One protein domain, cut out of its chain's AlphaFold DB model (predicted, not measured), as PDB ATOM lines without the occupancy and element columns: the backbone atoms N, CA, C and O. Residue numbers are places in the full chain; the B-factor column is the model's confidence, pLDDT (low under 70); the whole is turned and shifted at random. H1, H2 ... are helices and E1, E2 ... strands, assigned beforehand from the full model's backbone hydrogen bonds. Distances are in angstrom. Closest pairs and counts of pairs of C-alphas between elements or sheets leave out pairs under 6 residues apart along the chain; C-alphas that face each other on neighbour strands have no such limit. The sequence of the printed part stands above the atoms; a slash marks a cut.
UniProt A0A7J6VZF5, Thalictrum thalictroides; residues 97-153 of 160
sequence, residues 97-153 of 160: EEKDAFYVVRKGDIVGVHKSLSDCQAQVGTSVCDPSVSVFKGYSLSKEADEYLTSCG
ATOM      1  N   GLU A  97      44.861 -24.235 -16.195       55.09
ATOM      2  CA  GLU A  97      43.472 -23.793 -16.006       55.09
ATOM      3  C   GLU A  97      43.153 -23.418 -14.544       55.09
ATOM      4  O   GLU A  97      42.258 -22.616 -14.279       55.09
ATOM      5  N   GLU A  98      43.920 -23.936 -13.576       59.25
ATOM      6  CA  GLU A  98      43.802 -23.532 -12.168       59.25
ATOM      7  C   GLU A  98      44.207 -22.074 -11.917       59.25
ATOM      8  O   GLU A  98      43.804 -21.514 -10.898       59.25
ATOM      9  N   LYS A  99      44.952 -21.432 -12.828       66.12
ATOM     10  CA  LYS A  99      45.356 -20.027 -12.664       66.12
ATOM     11  C   LYS A  99      44.199 -19.040 -12.839       66.12
ATOM     12  O   LYS A  99      44.240 -17.973 -12.234       66.12
ATOM     13  N   ASP A 100      43.174 -19.423 -13.600       76.88
ATOM     14  CA  ASP A 100      41.981 -18.607 -13.867       76.88
ATOM     15  C   ASP A 100      40.719 -19.142 -13.164       76.88
ATOM     16  O   ASP A 100      39.603 -18.659 -13.398       76.88
ATOM     17  N   ALA A 101      40.869 -20.156 -12.307       85.94
ATOM     18  CA  ALA A 101      39.771 -20.702 -11.528       85.94
ATOM     19  C   ALA A 101      39.471 -19.822 -10.304       85.94
ATOM     20  O   ALA A 101      40.365 -19.315  -9.630       85.94
ATOM     21  N   PHE A 102      38.188 -19.684  -9.978       88.31
ATOM     22  CA  PHE A 102      37.726 -19.034  -8.758       88.31
ATOM     23  C   PHE A 102      36.778 -19.951  -7.990       88.31
ATOM     24  O   PHE A 102      36.027 -20.750  -8.556       88.31
ATOM     25  N   TYR A 103      36.793 -19.814  -6.673       88.75
ATOM     26  CA  TYR A 103      36.083 -20.687  -5.757       88.75
ATOM     27  C   TYR A 103      35.148 -19.871  -4.888       88.75
ATOM     28  O   TYR A 103      35.583 -19.043  -4.095       88.75
ATOM     29  N   VAL A 104      33.849 -20.116  -5.007       89.50
ATOM     30  CA  VAL A 104      32.844 -19.496  -4.148       89.50
ATOM     31  C   VAL A 104      32.525 -20.457  -3.019       89.50
ATOM     32  O   VAL A 104      31.975 -21.536  -3.239       89.50
ATOM     33  N   VAL A 105      32.858 -20.063  -1.800       90.38
ATOM     34  CA  VAL A 105      32.622 -20.848  -0.591       90.38
ATOM     35  C   VAL A 105      31.442 -20.248   0.154       90.38
ATOM     36  O   VAL A 105      31.424 -19.053   0.441       90.38
ATOM     37  N   ARG A 106      30.454 -21.077   0.497       90.12
ATOM     38  CA  ARG A 106      29.400 -20.731   1.457       90.12
ATOM     39  C   ARG A 106      29.591 -21.567   2.714       90.12
ATOM     40  O   ARG A 106      29.551 -22.795   2.637       90.12
ATOM     41  N   LYS A 107      29.783 -20.906   3.854       88.56
ATOM     42  CA  LYS A 107      29.865 -21.524   5.185       88.56
ATOM     43  C   LYS A 107      28.826 -20.858   6.082       88.56
ATOM     44  O   LYS A 107      29.012 -19.725   6.518       88.56
ATOM     45  N   GLY A 108      27.720 -21.556   6.342       85.62
ATOM     46  CA  GLY A 108      26.572 -20.962   7.035       85.62
ATOM     47  C   GLY A 108      26.033 -19.744   6.274       85.62
ATOM     48  O   GLY A 108      25.698 -19.856   5.095       85.62
ATOM     49  N   ASP A 109      26.002 -18.586   6.937       82.62
ATOM     50  CA  ASP A 109      25.511 -17.317   6.372       82.62
ATOM     51  C   ASP A 109      26.595 -16.502   5.641       82.62
ATOM     52  O   ASP A 109      26.297 -15.478   5.027       82.62
ATOM     53  N   ILE A 110      27.855 -16.950   5.679       83.38
ATOM     54  CA  ILE A 110      28.995 -16.239   5.090       83.38
ATOM     55  C   ILE A 110      29.289 -16.804   3.699       83.38
ATOM     56  O   ILE A 110      29.375 -18.022   3.512       83.38
ATOM     57  N   VAL A 111      29.480 -15.905   2.732       85.75
ATOM     58  CA  VAL A 111      29.935 -16.225   1.373       85.75
ATOM     59  C   VAL A 111      31.279 -15.547   1.134       85.75
ATOM     60  O   VAL A 111      31.442 -14.377   1.469       85.75
ATOM     61  N   GLY A 112      32.238 -16.276   0.569       87.81
ATOM     62  CA  GLY A 112      33.555 -15.763   0.200       87.81
ATOM     63  C   GLY A 112      33.978 -16.259  -1.177       87.81
ATOM     64  O   GLY A 112      33.545 -17.327  -1.609       87.81
ATOM     65  N   VAL A 113      34.807 -15.472  -1.862       88.75
ATOM     66  CA  VAL A 113      35.396 -15.835  -3.156       88.75
ATOM     67  C   VAL A 113      36.906 -15.961  -2.986       88.75
ATOM     68  O   VAL A 113      37.561 -15.025  -2.526       88.75
ATOM     69  N   HIS A 114      37.444 -17.115  -3.364       86.81
ATOM     70  CA  HIS A 114      38.857 -17.467  -3.256       86.81
ATOM     71  C   HIS A 114      39.449 -17.756  -4.622       86.81
ATOM     72  O   HIS A 114      38.760 -18.232  -5.524       86.81
ATOM     73  N   LYS A 115      40.743 -17.492  -4.757       86.00
ATOM     74  CA  LYS A 115      41.497 -17.764  -5.987       86.00
ATOM     75  C   LYS A 115      42.113 -19.160  -5.978       86.00
ATOM     76  O   LYS A 115      42.503 -19.666  -7.020       86.00
ATOM     77  N   SER A 116      42.197 -19.798  -4.811       85.69
ATOM     78  CA  SER A 116      42.908 -21.062  -4.660       85.69
ATOM     79  C   SER A 116      42.122 -22.071  -3.818       85.69
ATOM     80  O   SER A 116      41.390 -21.724  -2.887       85.69
ATOM     81  N   LEU A 117      42.282 -23.359  -4.143       84.38
ATOM     82  CA  LEU A 117      41.685 -24.454  -3.368       84.38
ATOM     83  C   LEU A 117      42.271 -24.566  -1.958       84.38
ATOM     84  O   LEU A 117      41.568 -24.994  -1.042       84.38
ATOM     85  N   SER A 118      43.530 -24.163  -1.780       85.19
ATOM     86  CA  SER A 118      44.206 -24.084  -0.480       85.19
ATOM     87  C   SER A 118      43.408 -23.258   0.526       85.19
ATOM     88  O   SER A 118      43.211 -23.676   1.666       85.19
ATOM     89  N   ASP A 119      42.875 -22.124   0.084       85.38
ATOM     90  CA  ASP A 119      42.161 -21.180   0.945       85.38
ATOM     91  C   ASP A 119      40.822 -21.770   1.382       85.38
ATOM     92  O   ASP A 119      40.395 -21.613   2.526       85.38
ATOM     93  N   CYS A 120      40.188 -22.531   0.485       85.56
ATOM     94  CA  CYS A 120      38.982 -23.282   0.803       85.56
ATOM     95  C   CYS A 120      39.274 -24.312   1.897       85.56
ATOM     96  O   CYS A 120      38.527 -24.385   2.869       85.56
ATOM     97  N   GLN A 121      40.369 -25.070   1.776       84.75
ATOM     98  CA  GLN A 121      40.771 -26.084   2.759       84.75
ATOM     99  C   GLN A 121      41.093 -25.476   4.127       84.75
ATOM    100  O   GLN A 121      40.686 -26.042   5.140       84.75
ATOM    101  N   ALA A 122      41.736 -24.306   4.167       82.44
ATOM    102  CA  ALA A 122      42.014 -23.589   5.412       82.44
ATOM    103  C   ALA A 122      40.735 -23.171   6.168       82.44
ATOM    104  O   ALA A 122      40.759 -23.001   7.385       82.44
ATOM    105  N   GLN A 123      39.605 -23.026   5.464       75.75
ATOM    106  CA  GLN A 123      38.305 -22.676   6.051       75.75
ATOM    107  C   GLN A 123      37.448 -23.883   6.451       75.75
ATOM    108  O   GLN A 123      36.474 -23.726   7.209       75.75
ATOM    109  N   VAL A 124      37.776 -25.078   5.948       76.44
ATOM    110  CA  VAL A 124      37.085 -26.314   6.319       76.44
ATOM    111  C   VAL A 124      37.505 -26.684   7.738       76.44
ATOM    112  O   VAL A 124      38.559 -27.262   7.980       76.44
ATOM    113  N   GLY A 125      36.658 -26.317   8.697       71.25
ATOM    114  CA  GLY A 125      36.817 -26.727  10.082       71.25
ATOM    115  C   GLY A 125      36.523 -28.218  10.237       71.25
ATOM    116  O   GLY A 125      35.626 -28.762   9.595       71.25
ATOM    117  N   THR A 126      37.301 -28.890  11.079       71.00
ATOM    118  CA  THR A 126      37.137 -30.313  11.404       71.00
ATOM    119  C   THR A 126      36.214 -30.537  12.601       71.00
ATOM    120  O   THR A 126      36.041 -31.675  13.043       71.00
ATOM    121  N   SER A 127      35.627 -29.477  13.166       76.12
ATOM    122  CA  SER A 127      34.809 -29.606  14.362       76.12
ATOM    123  C   SER A 127      33.413 -30.113  14.011       76.12
ATOM    124  O   SER A 127      32.799 -29.740  13.016       76.12
ATOM    125  N   VAL A 128      32.864 -30.945  14.891       71.38
ATOM    126  CA  VAL A 128      31.517 -31.523  14.739       71.38
ATOM    127  C   VAL A 128      30.416 -30.444  14.771       71.38
ATOM    128  O   VAL A 128      29.271 -30.717  14.422       71.38
ATOM    129  N   CYS A 129      30.749 -29.218  15.189       74.44
ATOM    130  CA  CYS A 129      29.825 -28.085  15.269       74.44
ATOM    131  C   CYS A 129      30.028 -27.053  14.146       74.44
ATOM    132  O   CYS A 129      29.360 -26.019  14.162       74.44
ATOM    133  N   ASP A 130      30.926 -27.303  13.190       77.19
ATOM    134  CA  ASP A 130      31.106 -26.404  12.055       77.19
ATOM    135  C   ASP A 130      29.875 -26.436  11.128       77.19
ATOM    136  O   ASP A 130      29.362 -27.513  10.802       77.19
ATOM    137  N   PRO A 131      29.394 -25.270  10.655       80.38
ATOM    138  CA  PRO A 131      28.391 -25.215   9.602       80.38
ATOM    139  C   PRO A 131      28.886 -25.936   8.344       80.38
ATOM    140  O   PRO A 131      30.052 -25.805   7.970       80.38
ATOM    141  N   SER A 132      27.987 -26.644   7.655       81.94
ATOM    142  CA  SER A 132      28.303 -27.302   6.384       81.94
ATOM    143  C   SER A 132      28.870 -26.300   5.375       81.94
ATOM    144  O   SER A 132      28.267 -25.248   5.143       81.94
ATOM    145  N   VAL A 133      29.998 -26.653   4.762       86.50
ATOM    146  CA  VAL A 133      30.668 -25.845   3.742       86.50
ATOM    147  C   VAL A 133      30.289 -26.365   2.359       86.50
ATOM    148  O   VAL A 133      30.445 -27.551   2.077       86.50
ATOM    149  N   SER A 134      29.811 -25.484   1.483       88.00
ATOM    150  CA  SER A 134      29.632 -25.779   0.058       88.00
ATOM    151  C   SER A 134      30.588 -24.932  -0.767       88.00
ATOM    152  O   SER A 134      30.623 -23.714  -0.582       88.00
ATOM    153  N   VAL A 135      31.319 -25.558  -1.688       90.12
ATOM    154  CA  VAL A 135      32.274 -24.879  -2.570       90.12
ATOM    155  C   VAL A 135      31.821 -25.039  -4.013       90.12
ATOM    156  O   VAL A 135      31.598 -26.155  -4.479       90.12
ATOM    157  N   PHE A 136      31.686 -23.920  -4.714       89.00
ATOM    158  CA  PHE A 136      31.442 -23.879  -6.145       89.00
ATOM    159  C   PHE A 136      32.716 -23.443  -6.857       89.00
ATOM    160  O   PHE A 136      33.343 -22.468  -6.455       89.00
ATOM    161  N   LYS A 137      33.082 -24.159  -7.917       90.31
ATOM    162  CA  LYS A 137      34.219 -23.817  -8.768       90.31
ATOM    163  C   LYS A 137      33.704 -23.162 -10.045       90.31
ATOM    164  O   LYS A 137      32.872 -23.752 -10.735       90.31
ATOM    165  N   GLY A 138      34.206 -21.974 -10.344       87.38
ATOM    166  CA  GLY A 138      34.009 -21.274 -11.607       87.38
ATOM    167  C   GLY A 138      35.344 -20.970 -12.283       87.38
ATOM    168  O   GLY A 138      36.404 -21.127 -11.680       87.38
ATOM    169  N   TYR A 139      35.279 -20.546 -13.541       86.94
ATOM    170  CA  TYR A 139      36.439 -20.236 -14.376       86.94
ATOM    171  C   TYR A 139      36.262 -18.868 -15.031       86.94
ATOM    172  O   TYR A 139      35.129 -18.465 -15.305       86.94
ATOM    173  N   SER A 140      37.377 -18.181 -15.290       80.06
ATOM    174  CA  SER A 140      37.427 -16.919 -16.039       80.06
ATOM    175  C   SER A 140      36.594 -15.809 -15.401       80.06
ATOM    176  O   SER A 140      35.562 -15.377 -15.922       80.06
ATOM    177  N   LEU A 141      37.053 -15.319 -14.251       80.19
ATOM    178  CA  LEU A 141      36.435 -14.162 -13.620       80.19
ATOM    179  C   LEU A 141      36.866 -12.876 -14.352       80.19
ATOM    180  O   LEU A 141      38.047 -12.542 -14.406       80.19
ATOM    181  N   SER A 142      35.911 -12.166 -14.961       83.38
ATOM    182  CA  SER A 142      36.193 -10.879 -15.612       83.38
ATOM    183  C   SER A 142      36.591  -9.827 -14.572       83.38
ATOM    184  O   SER A 142      36.050  -9.813 -13.468       83.38
ATOM    185  N   LYS A 143      37.468  -8.889 -14.944       83.06
ATOM    186  CA  LYS A 143      37.891  -7.778 -14.069       83.06
ATOM    187  C   LYS A 143      36.707  -6.944 -13.567       83.06
ATOM    188  O   LYS A 143      36.668  -6.562 -12.406       83.06
ATOM    189  N   GLU A 144      35.701  -6.742 -14.417       83.19
ATOM    190  CA  GLU A 144      34.456  -6.061 -14.041       83.19
ATOM    191  C   GLU A 144      33.683  -6.835 -12.957       83.19
ATOM    192  O   GLU A 144      33.105  -6.243 -12.048       83.19
ATOM    193  N   ALA A 145      33.708  -8.171 -13.010       81.25
ATOM    194  CA  ALA A 145      33.068  -9.013 -12.006       81.25
ATOM    195  C   ALA A 145      33.830  -8.985 -10.672       81.25
ATOM    196  O   ALA A 145      33.195  -8.951  -9.620       81.25
ATOM    197  N   ASP A 146      35.163  -8.942 -10.701       83.06
ATOM    198  CA  ASP A 146      36.003  -8.745  -9.508       83.06
ATOM    199  C   ASP A 146      35.684  -7.416  -8.803       83.06
ATOM    200  O   ASP A 146      35.491  -7.365  -7.582       83.06
ATOM    201  N   GLU A 147      35.584  -6.332  -9.572       85.44
ATOM    202  CA  GLU A 147      35.232  -5.005  -9.062       85.44
ATOM    203  C   GLU A 147      33.808  -4.981  -8.498       85.44
ATOM    204  O   GLU A 147      33.578  -4.460  -7.402       85.44
ATOM    205  N   TYR A 148      32.857  -5.617  -9.186       85.25
ATOM    206  CA  TYR A 148      31.484  -5.748  -8.707       85.25
ATOM    207  C   TYR A 148      31.402  -6.543  -7.398       85.25
ATOM    208  O   TYR A 148      30.745  -6.101  -6.451       85.25
ATOM    209  N   LEU A 149      32.096  -7.677  -7.293       82.88
ATOM    210  CA  LEU A 149      32.157  -8.468  -6.059       82.88
ATOM    211  C   LEU A 149      32.755  -7.648  -4.913       82.88
ATOM    212  O   LEU A 149      32.193  -7.616  -3.815       82.88
ATOM    213  N   THR A 150      33.820  -6.899  -5.199       81.88
ATOM    214  CA  THR A 150      34.443  -5.986  -4.237       81.88
ATOM    215  C   THR A 150      33.461  -4.902  -3.783       81.88
ATOM    216  O   THR A 150      33.356  -4.641  -2.582       81.88
ATOM    217  N   SER A 151      32.679  -4.327  -4.703       84.38
ATOM    218  CA  SER A 151      31.626  -3.348  -4.388       84.38
ATOM    219  C   SER A 151      30.498  -3.937  -3.532       84.38
ATOM    220  O   SER A 151      29.949  -3.253  -2.669       84.38
ATOM    221  N   CYS A 152      30.207  -5.230  -3.699       80.00
ATOM    222  CA  CYS A 152      29.245  -5.974  -2.886       80.00
ATOM    223  C   CYS A 152      29.796  -6.353  -1.499       80.00
ATOM    224  O   CYS A 152      29.110  -7.020  -0.725       80.00
ATOM    225  N   GLY A 153      31.037  -5.970  -1.180       77.69
ATOM    226  CA  GLY A 153      31.715  -6.324   0.067       77.69
ATOM    227  C   GLY A 153      32.307  -7.737   0.079       77.69
ATOM    228  O   GLY A 153      32.883  -8.142   1.090       77.69
TER     229      GLY A 153
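Overview. This is residues 97 to 153 of the 160 residues of a protein of Thalictrum thalictroides (UniProt A0A7J6VZF5). A small antiparallel sheet of three strands has one short helix, H2, packed over one face, mainly over strand E1 in the middle, while no named helix covers the other face. The last helix, H3, lies off to the side beyond the E2 edge, and the short helix H1 lies near one end of the sheet; the link of residues 124 to 132 reaches away at the opposite end of the flat whole from H3. The printed part has 57 residues with three named helices and three named strands, in the order H1, E1, E2, H2, E3, H3, and its class is mixed, helices and strands. The sheet runs E2, E1, E3. The whole is only just compact, close to loose, with a radius of gyration of the C-alphas of 12.3 A and spans of 38 by 26 by 13 A.

Arrangement. H1, residues 97 to 100, is only just on the sheet, with 5 pairs of C-alphas within 10 A, and only grazes it. E1, residues 101 to 107, is the inner strand and forms a hairpin with E2, residues 110 to 114; they are antiparallel at 162 degrees, with N 105 and O 112 at 2.8 A, within hydrogen-bond range. H2, residues 117 to 123, is on the sheet at a height of 9.0 A, over E1, and runs along the strands, at 13 degrees to E1 on the local plane; the closest C-alphas of H2 and E1, those of Cys 120 and Val 105, are 7.0 A apart. E3, residues 133 to 139, is antiparallel to E1 at 160 degrees, with N 104 and O 136 at 2.8 A, within hydrogen-bond range. E2, H2 and E3 form a split strand-helix-strand unit, two strands running the same way with E1 between them, and its crossover is right-handed. H3, residues 143 to 151, is only just not on the sheet, with 4 pairs of C-alphas within 10 A, and is apart from E1, E2, H1 and H2. In H2 and H3 every O i to N i+4 pair is within hydrogen-bond range; H1 is too short for such a pair.

Along the chain. H1 begins at C-alpha 97, at (43.472, -23.793, -16.006). E1 is 19.4 A long, E2 13.0 A, H2 10.2 A, and E3 19.8 A, starting at C-alpha 133, at (30.668, -25.845, 3.742). H3 is 12.4 A long and ends at C-alpha 151, at (31.626, -3.348, -4.388).

Size, cuts and confidence. The two C-alphas farthest apart, those of Val 128 and Glu 144, are 38.5 A apart. The printed part has no cut. The link from H2 to E3, 9 residues, is short, and the other links are tight. Mean pLDDT of the printed part is 82.2; residues 97 to 99 are under 70.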